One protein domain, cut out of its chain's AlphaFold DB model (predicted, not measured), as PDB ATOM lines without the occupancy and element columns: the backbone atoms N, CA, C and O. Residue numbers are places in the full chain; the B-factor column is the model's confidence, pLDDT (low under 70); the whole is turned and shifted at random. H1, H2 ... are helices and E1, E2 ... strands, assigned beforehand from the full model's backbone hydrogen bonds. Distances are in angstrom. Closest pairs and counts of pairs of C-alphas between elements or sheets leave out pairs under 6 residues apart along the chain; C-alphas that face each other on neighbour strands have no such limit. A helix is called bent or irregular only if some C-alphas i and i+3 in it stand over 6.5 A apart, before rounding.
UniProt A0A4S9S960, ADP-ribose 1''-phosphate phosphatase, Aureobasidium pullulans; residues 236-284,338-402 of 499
ATOM      1  N   SER A 236      29.599 -19.894 -18.650       94.88
ATOM      2  CA  SER A 236      29.380 -18.495 -18.286       94.88
ATOM      3  C   SER A 236      30.518 -17.590 -18.758       94.88
ATOM      4  O   SER A 236      31.687 -17.738 -18.377       94.88
ATOM      5  N   ALA A 237      30.157 -16.597 -19.574       94.25
ATOM      6  CA  ALA A 237      31.082 -15.558 -20.011       94.25
ATOM      7  C   ALA A 237      31.410 -14.551 -18.903       94.25
ATOM      8  O   ALA A 237      32.508 -13.988 -18.877       94.25
ATOM      9  N   GLU A 238      30.478 -14.331 -17.978       96.00
ATOM     10  CA  GLU A 238      30.673 -13.466 -16.818       96.00
ATOM     11  C   GLU A 238      31.701 -14.072 -15.862       96.00
ATOM     12  O   GLU A 238      32.705 -13.426 -15.560       96.00
ATOM     13  N   LEU A 239      31.533 -15.352 -15.507       96.44
ATOM     14  CA  LEU A 239      32.472 -16.086 -14.660       96.44
ATOM     15  C   LEU A 239      33.891 -16.046 -15.239       96.44
ATOM     16  O   LEU A 239      34.866 -15.740 -14.548       96.44
ATOM     17  N   PHE A 240      34.014 -16.313 -16.540       97.81
ATOM     18  CA  PHE A 240      35.301 -16.255 -17.223       97.81
ATOM     19  C   PHE A 240      35.903 -14.847 -17.205       97.81
ATOM     20  O   PHE A 240      37.098 -14.681 -16.978       97.81
ATOM     21  N   SER A 241      35.077 -13.819 -17.408       96.50
ATOM     22  CA  SER A 241      35.506 -12.420 -17.357       96.50
ATOM     23  C   SER A 241      36.007 -12.004 -15.983       96.50
ATOM     24  O   SER A 241      36.942 -11.212 -15.903       96.50
ATOM     25  N   GLN A 242      35.394 -12.535 -14.931       97.00
ATOM     26  CA  GLN A 242      35.756 -12.252 -13.553       97.00
ATOM     27  C   GLN A 242      37.065 -12.940 -13.153       97.00
ATOM     28  O   GLN A 242      37.904 -12.323 -12.502       97.00
ATOM     29  N   HIS A 243      37.255 -14.203 -13.546       97.50
ATOM     30  CA  HIS A 243      38.360 -15.017 -13.033       97.50
ATOM     31  C   HIS A 243      39.540 -15.190 -13.991       97.50
ATOM     32  O   HIS A 243      40.660 -15.368 -13.523       97.50
ATOM     33  N   LEU A 244      39.331 -15.146 -15.308       97.75
ATOM     34  CA  LEU A 244      40.370 -15.361 -16.326       97.75
ATOM     35  C   LEU A 244      40.407 -14.267 -17.426       97.75
ATOM     36  O   LEU A 244      40.584 -14.593 -18.609       97.75
ATOM     37  N   PRO A 245      40.275 -12.961 -17.098       97.44
ATOM     38  CA  PRO A 245      40.214 -11.896 -18.104       97.44
ATOM     39  C   PRO A 245      41.458 -11.812 -19.003       97.44
ATOM     40  O   PRO A 245      41.337 -11.471 -20.183       97.44
ATOM     41  N   GLY A 246      42.641 -12.164 -18.492       96.62
ATOM     42  CA  GLY A 246      43.917 -12.099 -19.210       96.62
ATOM     43  C   GLY A 246      44.005 -13.033 -20.423       96.62
ATOM     44  O   GLY A 246      44.841 -12.831 -21.310       96.62
ATOM     45  N   PHE A 247      43.110 -14.022 -20.507       97.12
ATOM     46  CA  PHE A 247      43.061 -14.998 -21.593       97.12
ATOM     47  C   PHE A 247      42.013 -14.678 -22.669       97.12
ATOM     48  O   PHE A 247      42.012 -15.320 -23.718       97.12
ATOM     49  N   LYS A 248      41.189 -13.630 -22.497       95.25
ATOM     50  CA  LYS A 248      40.253 -13.155 -23.541       95.25
ATOM     51  C   LYS A 248      40.950 -12.792 -24.850       95.25
ATOM     52  O   LYS A 248      40.389 -12.978 -25.925       95.25
ATOM     53  N   LYS A 249      42.199 -12.323 -24.772       93.44
ATOM     54  CA  LYS A 249      43.044 -12.020 -25.942       93.44
ATOM     55  C   LYS A 249      43.291 -13.236 -26.851       93.44
ATOM     56  O   LYS A 249      43.696 -13.056 -27.993       93.44
ATOM     57  N   TYR A 250      43.045 -14.454 -26.359       93.31
ATOM     58  CA  TYR A 250      43.125 -15.702 -27.126       93.31
ATOM     59  C   TYR A 250      41.777 -16.155 -27.702       93.31
ATOM     60  O   TYR A 250      41.690 -17.235 -28.274       93.31
ATOM     61  N   GLY A 251      40.731 -15.331 -27.581       92.56
ATOM     62  CA  GLY A 251      39.397 -15.624 -28.106       92.56
ATOM     63  C   GLY A 251      38.527 -16.477 -27.182       92.56
ATOM     64  O   GLY A 251      37.410 -16.817 -27.562       92.56
ATOM     65  N   PHE A 252      39.001 -16.803 -25.975       94.94
ATOM     66  CA  PHE A 252      38.184 -17.494 -24.981       94.94
ATOM     67  C   PHE A 252      37.096 -16.573 -24.441       94.94
ATOM     68  O   PHE A 252      37.340 -15.417 -24.084       94.94
ATOM     69  N   ARG A 253      35.890 -17.120 -24.379       93.31
ATOM     70  CA  ARG A 253      34.678 -16.477 -23.884       93.31
ATOM     71  C   ARG A 253      34.220 -17.120 -22.586       93.31
ATOM     72  O   ARG A 253      33.698 -16.407 -21.746       93.31
ATOM     73  N   CYS A 254      34.430 -18.424 -22.419       96.12
ATOM     74  CA  CYS A 254      34.041 -19.193 -21.240       96.12
ATOM     75  C   CYS A 254      35.141 -20.193 -20.833       96.12
ATOM     76  O   CYS A 254      36.093 -20.422 -21.583       96.12
ATOM     77  N   LEU A 255      35.025 -20.815 -19.652       96.31
ATOM     78  CA  LEU A 255      35.988 -21.836 -19.209       96.31
ATOM     79  C   LEU A 255      35.982 -23.064 -20.127       96.31
ATOM     80  O   LEU A 255      37.017 -23.698 -20.304       96.31
ATOM     81  N   TYR A 256      34.838 -23.391 -20.735       93.25
ATOM     82  CA  TYR A 256      34.697 -24.551 -21.612       93.25
ATOM     83  C   TYR A 256      35.492 -24.430 -22.923       93.25
ATOM     84  O   TYR A 256      35.875 -25.451 -23.492       93.25
ATOM     85  N   ASP A 257      35.811 -23.210 -23.377       92.25
ATOM     86  CA  ASP A 257      36.552 -22.982 -24.631       92.25
ATOM     87  C   ASP A 257      37.974 -23.571 -24.607       92.25
ATOM     88  O   ASP A 257      38.594 -23.740 -25.656       92.25
ATOM     89  N   ILE A 258      38.495 -23.928 -23.426       90.31
ATOM     90  CA  ILE A 258      39.776 -24.630 -23.285       90.31
ATOM     91  C   ILE A 258      39.778 -26.001 -23.969       90.31
ATOM     92  O   ILE A 258      40.818 -26.482 -24.434       90.31
ATOM     93  N   PHE A 259      38.620 -26.658 -24.021       84.69
ATOM     94  CA  PHE A 259      38.499 -27.998 -24.562       84.69
ATOM     95  C   PHE A 259      38.472 -27.942 -26.087       84.69
ATOM     96  O   PHE A 259      37.536 -27.439 -26.698       84.69
ATOM     97  N   GLY A 260      39.512 -28.502 -26.706       78.56
ATOM     98  CA  GLY A 260      39.664 -28.532 -28.162       78.56
ATOM     99  C   GLY A 260      40.720 -27.572 -28.707       78.56
ATOM    100  O   GLY A 260      41.037 -27.663 -29.893       78.56
ATOM    101  N   VAL A 261      41.329 -26.727 -27.866       85.94
ATOM    102  CA  VAL A 261      42.447 -25.859 -28.274       85.94
ATOM    103  C   VAL A 261      43.633 -26.706 -28.734       85.94
ATOM    104  O   VAL A 261      44.196 -27.477 -27.957       85.94
ATOM    105  N   GLN A 262      44.014 -26.552 -30.005       79.44
ATOM    106  CA  GLN A 262      45.127 -27.290 -30.618       79.44
ATOM    107  C   GLN A 262      46.443 -26.509 -30.602       79.44
ATOM    108  O   GLN A 262      47.512 -27.112 -30.587       79.44
ATOM    109  N   SER A 263      46.378 -25.177 -30.623       87.38
ATOM    110  CA  SER A 263      47.556 -24.318 -30.691       87.38
ATOM    111  C   SER A 263      47.523 -23.253 -29.608       87.38
ATOM    112  O   SER A 263      46.511 -22.598 -29.368       87.38
ATOM    113  N   TRP A 264      48.672 -23.081 -28.966       92.38
ATOM    114  CA  TRP A 264      48.936 -21.996 -28.035       92.38
ATOM    115  C   TRP A 264      50.041 -21.108 -28.597       92.38
ATOM    116  O   TRP A 264      50.928 -21.616 -29.284       92.38
ATOM    117  N   PRO A 265      50.044 -19.801 -28.288       92.62
ATOM    118  CA  PRO A 265      51.140 -18.918 -28.685       92.62
ATOM    119  C   PRO A 265      52.492 -19.348 -28.101       92.62
ATOM    120  O   PRO A 265      53.533 -19.101 -28.702       92.62
ATOM    121  N   SER A 266      52.471 -19.976 -26.923       93.88
ATOM    122  CA  SER A 266      53.622 -20.607 -26.285       93.88
ATOM    123  C   SER A 266      53.170 -21.607 -25.218       93.88
ATOM    124  O   SER A 266      52.039 -21.552 -24.726       93.88
ATOM    125  N   GLU A 267      54.083 -22.482 -24.804       93.19
ATOM    126  CA  GLU A 267      53.851 -23.400 -23.686       93.19
ATOM    127  C   GLU A 267      53.647 -22.657 -22.359       93.19
ATOM    128  O   GLU A 267      52.812 -23.053 -21.552       93.19
ATOM    129  N   GLN A 268      54.324 -21.526 -22.157       94.81
ATOM    130  CA  GLN A 268      54.118 -20.660 -20.997       94.81
ATOM    131  C   GLN A 268      52.696 -20.097 -20.970       94.81
ATOM    132  O   GLN A 268      52.089 -20.063 -19.903       94.81
ATOM    133  N   ALA A 269      52.128 -19.697 -22.115       95.06
ATOM    134  CA  ALA A 269      50.741 -19.230 -22.181       95.06
ATOM    135  C   ALA A 269      49.754 -20.355 -21.828       95.06
ATOM    136  O   ALA A 269      48.846 -20.149 -21.018       95.06
ATOM    137  N   ARG A 270      49.984 -21.561 -22.363       95.69
ATOM    138  CA  ARG A 270      49.193 -22.760 -22.042       95.69
ATOM    139  C   ARG A 270      49.223 -23.073 -20.550       95.69
ATOM    140  O   ARG A 270      48.180 -23.265 -19.929       95.69
ATOM    141  N   TRP A 271      50.416 -23.098 -19.964       97.25
ATOM    142  CA  TRP A 271      50.585 -23.382 -18.544       97.25
ATOM    143  C   TRP A 271      50.057 -22.277 -17.648       97.25
ATOM    144  O   TRP A 271      49.468 -22.578 -16.618       97.25
ATOM    145  N   SER A 272      50.183 -21.020 -18.058       97.75
ATOM    146  CA  SER A 272      49.575 -19.902 -17.341       97.75
ATOM    147  C   SER A 272      48.064 -20.094 -17.230       97.75
ATOM    148  O   SER A 272      47.514 -19.964 -16.139       97.75
ATOM    149  N   TYR A 273      47.393 -20.494 -18.318       97.81
ATOM    150  CA  TYR A 273      45.966 -20.812 -18.266       97.81
ATOM    151  C   TYR A 273      45.692 -21.981 -17.321       97.81
ATOM    152  O   TYR A 273      44.841 -21.870 -16.442       97.81
ATOM    153  N   PHE A 274      46.413 -23.100 -17.475       97.25
ATOM    154  CA  PHE A 274      46.204 -24.285 -16.640       97.25
ATOM    155  C   PHE A 274      46.361 -23.971 -15.154       97.25
ATOM    156  O   PHE A 274      45.506 -24.375 -14.374       97.25
ATOM    157  N   ILE A 275      47.393 -23.227 -14.757       98.19
ATOM    158  CA  ILE A 275      47.609 -22.874 -13.353       98.19
ATOM    159  C   ILE A 275      46.488 -21.967 -12.836       98.19
ATOM    160  O   ILE A 275      45.907 -22.295 -11.806       98.19
ATOM    161  N   ASN A 276      46.115 -20.896 -13.548       98.44
ATOM    162  CA  ASN A 276      45.015 -20.032 -13.096       98.44
ATOM    163  C   ASN A 276      43.684 -20.795 -13.006       98.44
ATOM    164  O   ASN A 276      42.952 -20.645 -12.031       98.44
ATOM    165  N   HIS A 277      43.383 -21.654 -13.986       98.12
ATOM    166  CA  HIS A 277      42.208 -22.522 -13.949       98.12
ATOM    167  C   HIS A 277      42.256 -23.457 -12.731       98.12
ATOM    168  O   HIS A 277      41.289 -23.563 -11.986       98.12
ATOM    169  N   LEU A 278      43.382 -24.125 -12.481       98.19
ATOM    170  CA  LEU A 278      43.532 -25.016 -11.330       98.19
ATOM    171  C   LEU A 278      43.398 -24.278  -9.989       98.19
ATOM    172  O   LEU A 278      42.768 -24.817  -9.081       98.19
ATOM    173  N   ILE A 279      43.938 -23.061  -9.873       98.25
ATOM    174  CA  ILE A 279      43.766 -22.189  -8.700       98.25
ATOM    175  C   ILE A 279      42.284 -21.864  -8.499       98.25
ATOM    176  O   ILE A 279      41.772 -22.057  -7.397       98.25
ATOM    177  N   LEU A 280      41.583 -21.443  -9.559       97.81
ATOM    178  CA  LEU A 280      40.151 -21.140  -9.522       97.81
ATOM    179  C   LEU A 280      39.340 -22.315  -8.966       97.81
ATOM    180  O   LEU A 280      38.589 -22.150  -8.010       97.81
ATOM    181  N   ILE A 281      39.518 -23.511  -9.531       97.19
ATOM    182  CA  ILE A 281      38.743 -24.689  -9.122       97.19
ATOM    183  C   ILE A 281      39.116 -25.150  -7.711       97.19
ATOM    184  O   ILE A 281      38.240 -25.465  -6.903       97.19
ATOM    185  N   ARG A 282      40.412 -25.153  -7.380       95.62
ATOM    186  CA  ARG A 282      40.903 -25.528  -6.047       95.62
ATOM    187  C   ARG A 282      40.341 -24.621  -4.955       95.62
ATOM    188  O   ARG A 282      40.022 -25.113  -3.875       95.62
ATOM    189  N   ASN A 283      40.219 -23.330  -5.249       95.56
ATOM    190  CA  ASN A 283      39.771 -22.313  -4.304       95.56
ATOM    191  C   ASN A 283      38.277 -21.990  -4.432       95.56
ATOM    192  O   ASN A 283      37.793 -21.122  -3.709       95.56
ATOM    193  N   TRP A 284      37.539 -22.691  -5.305       97.00
ATOM    194  CA  TRP A 284      36.100 -22.485  -5.466       97.00
ATOM    195  C   TRP A 284      35.392 -22.603  -4.108       97.00
ATOM    196  O   TRP A 284      35.695 -23.560  -3.389       97.00
ATOM    197  N   HIS A 338      40.265 -35.871 -13.009       96.31
ATOM    198  CA  HIS A 338      40.251 -35.024 -11.822       96.31
ATOM    199  C   HIS A 338      41.267 -33.878 -11.930       96.31
ATOM    200  O   HIS A 338      42.439 -34.112 -12.218       96.31
ATOM    201  N   TYR A 339      40.846 -32.636 -11.663       97.19
ATOM    202  CA  TYR A 339      41.718 -31.460 -11.774       97.19
ATOM    203  C   TYR A 339      42.806 -31.404 -10.701       97.19
ATOM    204  O   TYR A 339      43.839 -30.780 -10.922       97.19
ATOM    205  N   ALA A 340      42.647 -32.103  -9.573       96.44
ATOM    206  CA  ALA A 340      43.734 -32.238  -8.602       96.44
ATOM    207  C   ALA A 340      44.926 -33.051  -9.150       96.44
ATOM    208  O   ALA A 340      45.948 -33.157  -8.476       96.44
ATOM    209  N   GLN A 341      44.813 -33.601 -10.364       97.19
ATOM    210  CA  GLN A 341      45.841 -34.382 -11.027       97.19
ATOM    211  C   GLN A 341      46.208 -33.819 -12.410       97.19
ATOM    212  O   GLN A 341      45.385 -33.320 -13.180       97.19
ATOM    213  N   LEU A 342      47.481 -33.972 -12.753       97.94
ATOM    214  CA  LEU A 342      48.061 -33.793 -14.079       97.94
ATOM    215  C   LEU A 342      48.433 -35.159 -14.652       97.94
ATOM    216  O   LEU A 342      48.686 -36.099 -13.905       97.94
ATOM    217  N   GLN A 343      48.522 -35.285 -15.972       97.94
ATOM    218  CA  GLN A 343      48.918 -36.531 -16.633       97.94
ATOM    219  C   GLN A 343      49.948 -36.299 -17.735       97.94
ATOM    220  O   GLN A 343      49.960 -35.264 -18.398       97.94
ATOM    221  N   CYS A 344      50.787 -37.304 -17.968       97.69
ATOM    222  CA  CYS A 344      51.676 -37.357 -19.126       97.69
ATOM    223  C   CYS A 344      50.865 -37.502 -20.420       97.69
ATOM    224  O   CYS A 344      50.150 -38.494 -20.580       97.69
ATOM    225  N   ILE A 345      51.042 -36.590 -21.383       94.56
ATOM    226  CA  ILE A 345      50.309 -36.629 -22.660       94.56
ATOM    227  C   ILE A 345      50.578 -37.908 -23.473       94.56
ATOM    228  O   ILE A 345      49.710 -38.399 -24.188       94.56
ATOM    229  N   ARG A 346      51.771 -38.503 -23.332       96.12
ATOM    230  CA  ARG A 346      52.128 -39.769 -23.995       96.12
ATOM    231  C   ARG A 346      51.599 -41.007 -23.281       96.12
ATOM    232  O   ARG A 346      51.731 -42.100 -23.822       96.12
ATOM    233  N   LYS A 347      51.086 -40.869 -22.053       95.00
ATOM    234  CA  LYS A 347      50.728 -42.002 -21.184       95.00
ATOM    235  C   LYS A 347      51.825 -43.054 -21.102       95.00
ATOM    236  O   LYS A 347      51.572 -44.250 -21.212       95.00
ATOM    237  N   CYS A 348      53.065 -42.599 -20.916       96.94
ATOM    238  CA  CYS A 348      54.246 -43.458 -20.999       96.94
ATOM    239  C   CYS A 348      54.226 -44.652 -20.023       96.94
ATOM    240  O   CYS A 348      54.956 -45.619 -20.225       96.94
ATOM    241  N   ARG A 349      53.413 -44.583 -18.960       95.88
ATOM    242  CA  ARG A 349      53.146 -45.668 -18.011       95.88
ATOM    243  C   ARG A 349      51.816 -45.452 -17.288       95.88
ATOM    244  O   ARG A 349      51.301 -44.339 -17.232       95.88
ATOM    245  N   LYS A 350      51.305 -46.524 -16.678       95.56
ATOM    246  CA  LYS A 350      50.022 -46.571 -15.952       95.56
ATOM    247  C   LYS A 350      49.897 -45.496 -14.864       95.56
ATOM    248  O   LYS A 350      48.863 -44.849 -14.763       95.56
ATOM    249  N   ASN A 351      50.959 -45.266 -14.097       94.12
ATOM    250  CA  ASN A 351      51.009 -44.290 -13.005       94.12
ATOM    251  C   ASN A 351      51.616 -42.933 -13.415       94.12
ATOM    252  O   ASN A 351      52.121 -42.212 -12.563       94.12
ATOM    253  N   ALA A 352      51.610 -42.575 -14.706       97.00
ATOM    254  CA  ALA A 352      52.066 -41.262 -15.174       97.00
ATOM    255  C   ALA A 352      51.009 -40.167 -14.937       97.00
ATOM    256  O   ALA A 352      50.566 -39.504 -15.880       97.00
ATOM    257  N   VAL A 353      50.588 -40.047 -13.680       97.19
ATOM    258  CA  VAL A 353      49.640 -39.068 -13.154       97.19
ATOM    259  C   VAL A 353      50.254 -38.470 -11.890       97.19
ATOM    260  O   VAL A 353      50.898 -39.188 -11.128       97.19
ATOM    261  N   PHE A 354      50.125 -37.160 -11.712       97.94
ATOM    262  CA  PHE A 354      50.879 -36.380 -10.731       97.94
ATOM    263  C   PHE A 354      49.952 -35.401 -10.023       97.94
ATOM    264  O   PHE A 354      49.115 -34.788 -10.682       97.94
ATOM    265  N   ASP A 355      50.112 -35.214  -8.717       97.62
ATOM    266  CA  ASP A 355      49.320 -34.225  -7.984       97.62
ATOM    267  C   ASP A 355      49.595 -32.820  -8.523       97.62
ATOM    268  O   ASP A 355      50.743 -32.425  -8.711       97.62
ATOM    269  N   ALA A 356      48.537 -32.048  -8.765       98.00
ATOM    270  CA  ALA A 356      48.638 -30.693  -9.296       98.00
ATOM    271  C   ALA A 356      49.143 -29.689  -8.243       98.00
ATOM    272  O   ALA A 356      49.728 -28.664  -8.591       98.00
ATOM    273  N   ALA A 357      48.941 -29.974  -6.952       97.81
ATOM    274  CA  ALA A 357      49.195 -29.031  -5.864       97.81
ATOM    275  C   ALA A 357      50.640 -28.486  -5.801       97.81
ATOM    276  O   ALA A 357      50.774 -27.271  -5.635       97.81
ATOM    277  N   PRO A 358      51.706 -29.296  -5.972       98.12
ATOM    278  CA  PRO A 358      53.080 -28.787  -6.016       98.12
ATOM    279  C   PRO A 358      53.348 -27.858  -7.206       98.12
ATOM    280  O   PRO A 358      54.069 -26.875  -7.062       98.12
ATOM    281  N   TYR A 359      52.747 -28.133  -8.368       97.62
ATOM    282  CA  TYR A 359      52.905 -27.298  -9.563       97.62
ATOM    283  C   TYR A 359      52.198 -25.954  -9.409       97.62
ATOM    284  O   TYR A 359      52.749 -24.930  -9.799       97.62
ATOM    285  N   ILE A 360      51.012 -25.950  -8.791       97.94
ATOM    286  CA  ILE A 360      50.300 -24.717  -8.432       97.94
ATOM    287  C   ILE A 360      51.162 -23.882  -7.481       97.94
ATOM    288  O   ILE A 360      51.443 -22.731  -7.782       97.94
ATOM    289  N   ALA A 361      51.650 -24.477  -6.387       98.00
ATOM    290  CA  ALA A 361      52.445 -23.768  -5.383       98.00
ATOM    291  C   ALA A 361      53.750 -23.177  -5.947       98.00
ATOM    292  O   ALA A 361      54.186 -22.117  -5.508       98.00
ATOM    293  N   ALA A 362      54.369 -23.851  -6.922       97.25
ATOM    294  CA  ALA A 362      55.571 -23.360  -7.589       97.25
ATOM    295  C   ALA A 362      55.289 -22.225  -8.588       97.25
ATOM    296  O   ALA A 362      56.151 -21.379  -8.792       97.25
ATOM    297  N   ALA A 363      54.119 -22.214  -9.230       97.31
ATOM    298  CA  ALA A 363      53.781 -21.262 -10.288       97.31
ATOM    299  C   ALA A 363      53.050 -20.010  -9.780       97.31
ATOM    300  O   ALA A 363      53.294 -18.914 -10.280       97.31
ATOM    301  N   GLU A 364      52.169 -20.160  -8.790       96.88
ATOM    302  CA  GLU A 364      51.282 -19.106  -8.287       96.88
ATOM    303  C   GLU A 364      52.013 -17.807  -7.889       96.88
ATOM    304  O   GLU A 364      51.573 -16.746  -8.331       96.88
ATOM    305  N   PRO A 365      53.166 -17.834  -7.184       97.81
ATOM    306  CA  PRO A 365      53.895 -16.611  -6.828       97.81
ATOM    307  C   PRO A 365      54.464 -15.833  -8.023       97.81
ATOM    308  O   PRO A 365      54.868 -14.683  -7.866       97.81
ATOM    309  N   HIS A 366      54.547 -16.462  -9.197       97.38
ATOM    310  CA  HIS A 366      55.126 -15.879 -10.407       97.38
ATOM    311  C   HIS A 366      54.070 -15.379 -11.394       97.38
ATOM    312  O   HIS A 366      54.431 -14.803 -12.418       97.38
ATOM    313  N   LEU A 367      52.780 -15.598 -11.133       97.44
ATOM    314  CA  LEU A 367      51.721 -15.111 -12.010       97.44
ATOM    315  C   LEU A 367      51.603 -13.590 -11.917       97.44
ATOM    316  O   LEU A 367      51.419 -13.027 -10.840       97.44
ATOM    317  N   ASP A 368      51.645 -12.922 -13.067       97.56
ATOM    318  CA  ASP A 368      51.290 -11.509 -13.144       97.56
ATOM    319  C   ASP A 368      49.782 -11.345 -12.853       97.56
ATOM    320  O   ASP A 368      48.964 -11.972 -13.530       97.56
ATOM    321  N   PRO A 369      49.375 -10.509 -11.883       94.81
ATOM    322  CA  PRO A 369      47.978 -10.427 -11.449       94.81
ATOM    323  C   PRO A 369      47.043  -9.773 -12.479       94.81
ATOM    324  O   PRO A 369      45.828  -9.894 -12.357       94.81
ATOM    325  N   ILE A 370      47.582  -9.074 -13.484       94.19
ATOM    326  CA  ILE A 370      46.803  -8.377 -14.516       94.19
ATOM    327  C   ILE A 370      46.694  -9.252 -15.762       94.19
ATOM    328  O   ILE A 370      45.607  -9.513 -16.272       94.19
ATOM    329  N   THR A 371      47.836  -9.696 -16.282       96.62
ATOM    330  CA  THR A 371      47.886 -10.499 -17.504       96.62
ATOM    331  C   THR A 371      47.579 -11.963 -17.236       96.62
ATOM    332  O   THR A 371      47.181 -12.656 -18.168       96.62
ATOM    333  N   GLN A 372      47.754 -12.437 -15.999       97.94
ATOM    334  CA  GLN A 372      47.620 -13.832 -15.571       97.94
ATOM    335  C   GLN A 372      48.645 -14.777 -16.203       97.94
ATOM    336  O   GLN A 372      48.423 -15.984 -16.258       97.94
ATOM    337  N   HIS A 373      49.759 -14.241 -16.708       97.69
ATOM    338  CA  HIS A 373      50.821 -15.024 -17.337       97.69
ATOM    339  C   HIS A 373      52.030 -15.165 -16.416       97.69
ATOM    340  O   HIS A 373      52.376 -14.245 -15.678       97.69
ATOM    341  N   MET A 374      52.679 -16.324 -16.490       96.56
ATOM    342  CA  MET A 374      54.008 -16.530 -15.921       96.56
ATOM    343  C   MET A 374      55.086 -15.872 -16.806       96.56
ATOM    344  O   MET A 374      54.860 -15.697 -18.011       96.56
ATOM    345  N   PRO A 375      56.271 -15.554 -16.252       95.12
ATOM    346  CA  PRO A 375      57.419 -15.071 -17.010       95.12
ATOM    347  C   PRO A 375      57.817 -16.015 -18.149       95.12
ATOM    348  O   PRO A 375      57.641 -17.232 -18.066       95.12
ATOM    349  N   ALA A 376      58.392 -15.458 -19.217       92.00
ATOM    350  CA  ALA A 376      58.801 -16.235 -20.390       92.00
ATOM    351  C   ALA A 376      59.887 -17.283 -20.074       92.00
ATOM    352  O   ALA A 376      59.958 -18.316 -20.737       92.00
ATOM    353  N   ASP A 377      60.710 -17.025 -19.059       93.25
ATOM    354  CA  ASP A 377      61.771 -17.898 -18.558       93.25
ATOM    355  C   ASP A 377      61.301 -18.874 -17.464       93.25
ATOM    356  O   ASP A 377      62.094 -19.695 -17.000       93.25
ATOM    357  N   PHE A 378      60.018 -18.847 -17.076       95.31
ATOM    358  CA  PHE A 378      59.480 -19.806 -16.118       95.31
ATOM    359  C   PHE A 378      59.563 -21.240 -16.682       95.31
ATOM    360  O   PHE A 378      59.085 -21.494 -17.799       95.31
ATOM    361  N   PRO A 379      60.134 -22.203 -15.932       94.31
ATOM    362  CA  PRO A 379      60.307 -23.568 -16.408       94.31
ATOM    363  C   PRO A 379      58.963 -24.302 -16.465       94.31
ATOM    364  O   PRO A 379      58.352 -24.624 -15.446       94.31
ATOM    365  N   VAL A 380      58.513 -24.610 -17.681       94.94
ATOM    366  CA  VAL A 380      57.298 -25.393 -17.911       94.94
ATOM    367  C   VAL A 380      57.507 -26.847 -17.460       94.94
ATOM    368  O   VAL A 380      58.481 -27.483 -17.876       94.94
ATOM    369  N   PRO A 381      56.606 -27.412 -16.635       95.75
ATOM    370  CA  PRO A 381      56.773 -28.765 -16.129       95.75
ATOM    371  C   PRO A 381      56.536 -29.833 -17.205       95.75
ATOM    372  O   PRO A 381      55.609 -29.769 -18.015       95.75
ATOM    373  N   VAL A 382      57.362 -30.876 -17.143       97.38
ATOM    374  CA  VAL A 382      57.333 -32.043 -18.032       97.38
ATOM    375  C   VAL A 382      57.228 -33.333 -17.224       97.38
ATOM    376  O   VAL A 382      57.474 -33.374 -16.019       97.38
ATOM    377  N   CYS A 383      56.852 -34.417 -17.895       98.06
ATOM    378  CA  CYS A 383      56.761 -35.738 -17.300       98.06
ATOM    379  C   CYS A 383      58.141 -36.188 -16.786       98.06
ATOM    380  O   CYS A 383      59.045 -36.378 -17.605       98.06
ATOM    381  N   PRO A 384      58.303 -36.482 -15.482       97.00
ATOM    382  CA  PRO A 384      59.585 -36.902 -14.908       97.00
ATOM    383  C   PRO A 384      60.069 -38.261 -15.433       97.00
ATOM    384  O   PRO A 384      61.213 -38.644 -15.223       97.00
ATOM    385  N   TYR A 385      59.202 -39.012 -16.117       97.81
ATOM    386  CA  TYR A 385      59.516 -40.342 -16.630       97.81
ATOM    387  C   TYR A 385      59.997 -40.370 -18.080       97.81
ATOM    388  O   TYR A 385      60.695 -41.305 -18.461       97.81
ATOM    389  N   CYS A 386      59.557 -39.426 -18.914       97.69
ATOM    390  CA  CYS A 386      59.827 -39.460 -20.356       97.69
ATOM    391  C   CYS A 386      59.979 -38.077 -20.995       97.69
ATOM    392  O   CYS A 386      60.020 -37.983 -22.219       97.69
ATOM    393  N   ASN A 387      60.008 -37.017 -20.183       97.50
ATOM    394  CA  ASN A 387      60.225 -35.636 -20.601       97.50
ATOM    395  C   ASN A 387      59.198 -35.083 -21.613       97.50
ATOM    396  O   ASN A 387      59.475 -34.112 -22.306       97.50
ATOM    397  N   SER A 388      58.022 -35.710 -21.732       96.94
ATOM    398  CA  SER A 388      56.915 -35.196 -22.550       96.94
ATOM    399  C   SER A 388      56.037 -34.241 -21.754       96.94
ATOM    400  O   SER A 388      56.026 -34.308 -20.528       96.94
ATOM    401  N   ASP A 389      55.182 -33.488 -22.435       95.19
ATOM    402  CA  ASP A 389      54.282 -32.537 -21.786       95.19
ATOM    403  C   ASP A 389      53.369 -33.176 -20.738       95.19
ATOM    404  O   ASP A 389      52.894 -34.317 -20.879       95.19
ATOM    405  N   LEU A 390      53.107 -32.397 -19.689       96.94
ATOM    406  CA  LEU A 390      51.996 -32.627 -18.782       96.94
ATOM    407  C   LEU A 390      50.763 -31.839 -19.253       96.94
ATOM    408  O   LEU A 390      50.855 -30.738 -19.811       96.94
ATOM    409  N   VAL A 391      49.595 -32.431 -19.032       95.31
ATOM    410  CA  VAL A 391      48.281 -31.837 -19.303       95.31
ATOM    411  C   VAL A 391      47.345 -32.073 -18.122       95.31
ATOM    412  O   VAL A 391      47.635 -32.914 -17.269       95.31
ATOM    413  N   LEU A 392      46.218 -31.358 -18.069       95.81
ATOM    414  CA  LEU A 392      45.154 -31.634 -17.097       95.81
ATOM    415  C   LEU A 392      44.744 -33.114 -17.179       95.81
ATOM    416  O   LEU A 392      44.586 -33.655 -18.279       95.81
ATOM    417  N   CYS A 393      44.586 -33.787 -16.035       96.75
ATOM    418  CA  CYS A 393      44.179 -35.191 -16.000       96.75
ATOM    419  C   CYS A 393      42.669 -35.321 -16.209       96.75
ATOM    420  O   CYS A 393      41.924 -35.663 -15.298       96.75
ATOM    421  N   VAL A 394      42.221 -35.018 -17.425       94.94
ATOM    422  CA  VAL A 394      40.824 -35.129 -17.848       94.94
ATOM    423  C   VAL A 394      40.713 -35.825 -19.198       94.94
ATOM    424  O   VAL A 394      41.657 -35.837 -20.001       94.94
ATOM    425  N   ARG A 395      39.563 -36.445 -19.455       92.12
ATOM    426  CA  ARG A 395      39.308 -37.149 -20.708       92.12
ATOM    427  C   ARG A 395      39.059 -36.162 -21.844       92.12
ATOM    428  O   ARG A 395      38.025 -35.512 -21.888       92.12
ATOM    429  N   GLY A 396      39.974 -36.122 -22.809       84.31
ATOM    430  CA  GLY A 396      39.801 -35.330 -24.034       84.31
ATOM    431  C   GLY A 396      40.352 -35.986 -25.299       84.31
ATOM    432  O   GLY A 396      40.500 -35.323 -26.318       84.31
ATOM    433  N   GLY A 397      40.684 -37.279 -25.251       85.44
ATOM    434  CA  GLY A 397      41.145 -38.025 -26.419       85.44
ATOM    435  C   GLY A 397      41.929 -39.282 -26.065       85.44
ATOM    436  O   GLY A 397      41.970 -39.720 -24.910       85.44
ATOM    437  N   SER A 398      42.610 -39.840 -27.066       89.44
ATOM    438  CA  SER A 398      43.450 -41.034 -26.920       89.44
ATOM    439  C   SER A 398      44.638 -40.832 -25.978       89.44
ATOM    440  O   SER A 398      45.276 -41.822 -25.643       89.44
ATOM    441  N   TYR A 399      44.911 -39.610 -25.508       91.31
ATOM    442  CA  TYR A 399      45.938 -39.277 -24.517       91.31
ATOM    443  C   TYR A 399      45.466 -39.395 -23.055       91.31
ATOM    444  O   TYR A 399      46.294 -39.304 -22.155       91.31
ATOM    445  N   PHE A 400      44.170 -39.605 -22.779       95.12
ATOM    446  CA  PHE A 400      43.666 -39.679 -21.399       95.12
ATOM    447  C   PHE A 400      44.119 -40.946 -20.679       95.12
ATOM    448  O   PHE A 400      43.936 -42.052 -21.209       95.12
ATOM    449  N   ASN A 401      44.752 -40.793 -19.511       95.88
ATOM    450  CA  ASN A 401      45.219 -41.918 -18.708       95.88
ATOM    451  C   ASN A 401      44.117 -42.350 -17.741       95.88
ATOM    452  O   ASN A 401      43.983 -41.817 -16.646       95.88
ATOM    453  N   ASP A 402      43.337 -43.342 -18.154       94.88
ATOM    454  CA  ASP A 402      42.199 -43.839 -17.388       94.88
ATOM    455  C   ASP A 402      42.598 -44.784 -16.242       94.88
ATOM    456  O   ASP A 402      41.780 -45.069 -15.371       94.88
TER     457      ASP A 402
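What this domain is: This is residues 236 to 284 and 338 to 402 of the 499 residues of the protein "ADP-ribose 1''-phosphate phosphatase" of Aureobasidium pullulans (UniProt A0A4S9S960). One long helix, H4, runs through the middle, with a small three-stranded sheet over one side of it, H5 crossing it steeply, and short H1 and H2 on its side away from the sheet. A long unnamed stretch, residues 367 to 389, leads back from H5 to the sheet. The printed part has 114 residues with five named helices and three strands, along the chain H1 H2 H3 H4 E1 E2 H5 E3; the antiparallel sheet runs E2, E1, E3. The class is mixed, helices and strands, and the whole is compact, radius of gyration of the C-alphas 13.7 A, spanning 38 by 28 by 27 A.

Where its parts are: E1 is residues 338 to 344, 13.8 A; E2 is 353 to 355, and E3 is 390 to 394, 11.5 A, ending at C-alpha 394 (40.824, -35.129, -17.848). H4, residues 267 to 282, measures 22.0 A; H5 is 357 to 366, 15.1 A. H1, residues 237 to 243, begins at C-alpha 237 (31.082, -15.558, -20.011); H2 is 245 to 250 and H3 255 to 258. H2 and H5 are only just irregular: C-alphas 246 and 249 are 6.8 A apart, 362 and 365 7.0 A.

How they stand to each other: N 343 and O 391 of E1 and E3 are 2.8 A apart, as are N 342 and O 354 in the hairpin E1 and E2. H4 is on the sheet, height 9.0 A, making two layers, a helix on one face; its closest C-alphas to E1 are Leu 278 and Tyr 339, 6.7 A. With residues 275 to 279 alone H4 touches H5, closest C-alphas Ile 275 and Ile 360, 5.9 A, at a steep tilt of 66 degrees, opposite ways. H5 only grazes the sheet with residues 357 to 360; E2, H5, E3 form a split strand-helix-strand unit, two strands of one sheet joined through a helix, with E1 between them in the sheet, its crossover right-handed. H2 is close to H4 but not clearly touching, closest C-alphas Phe 247 and Tyr 273, 7.3 A; H1 likewise, His 243 and Leu 280, 7.3 A. H3 and H4 are near each other, with 5 pairs of C-alphas within 10 A. H1 and H4 have every O i to N i+4 pair within hydrogen-bond range, H5 4 of 6, H2 0 of 2 but 2 of 3 O i to N i+3 pairs; H3 is too short for an i+4 pair.

The domain as a whole: The C-alphas farthest apart, Glu 238 and Tyr 385, are 39.4 A apart. Residues 285 to 337 are cut out, leaving 14.7 A between C-alphas 284 and 338. The link H5 to E3 is long, and no printed residue is under 70 in pLDDT.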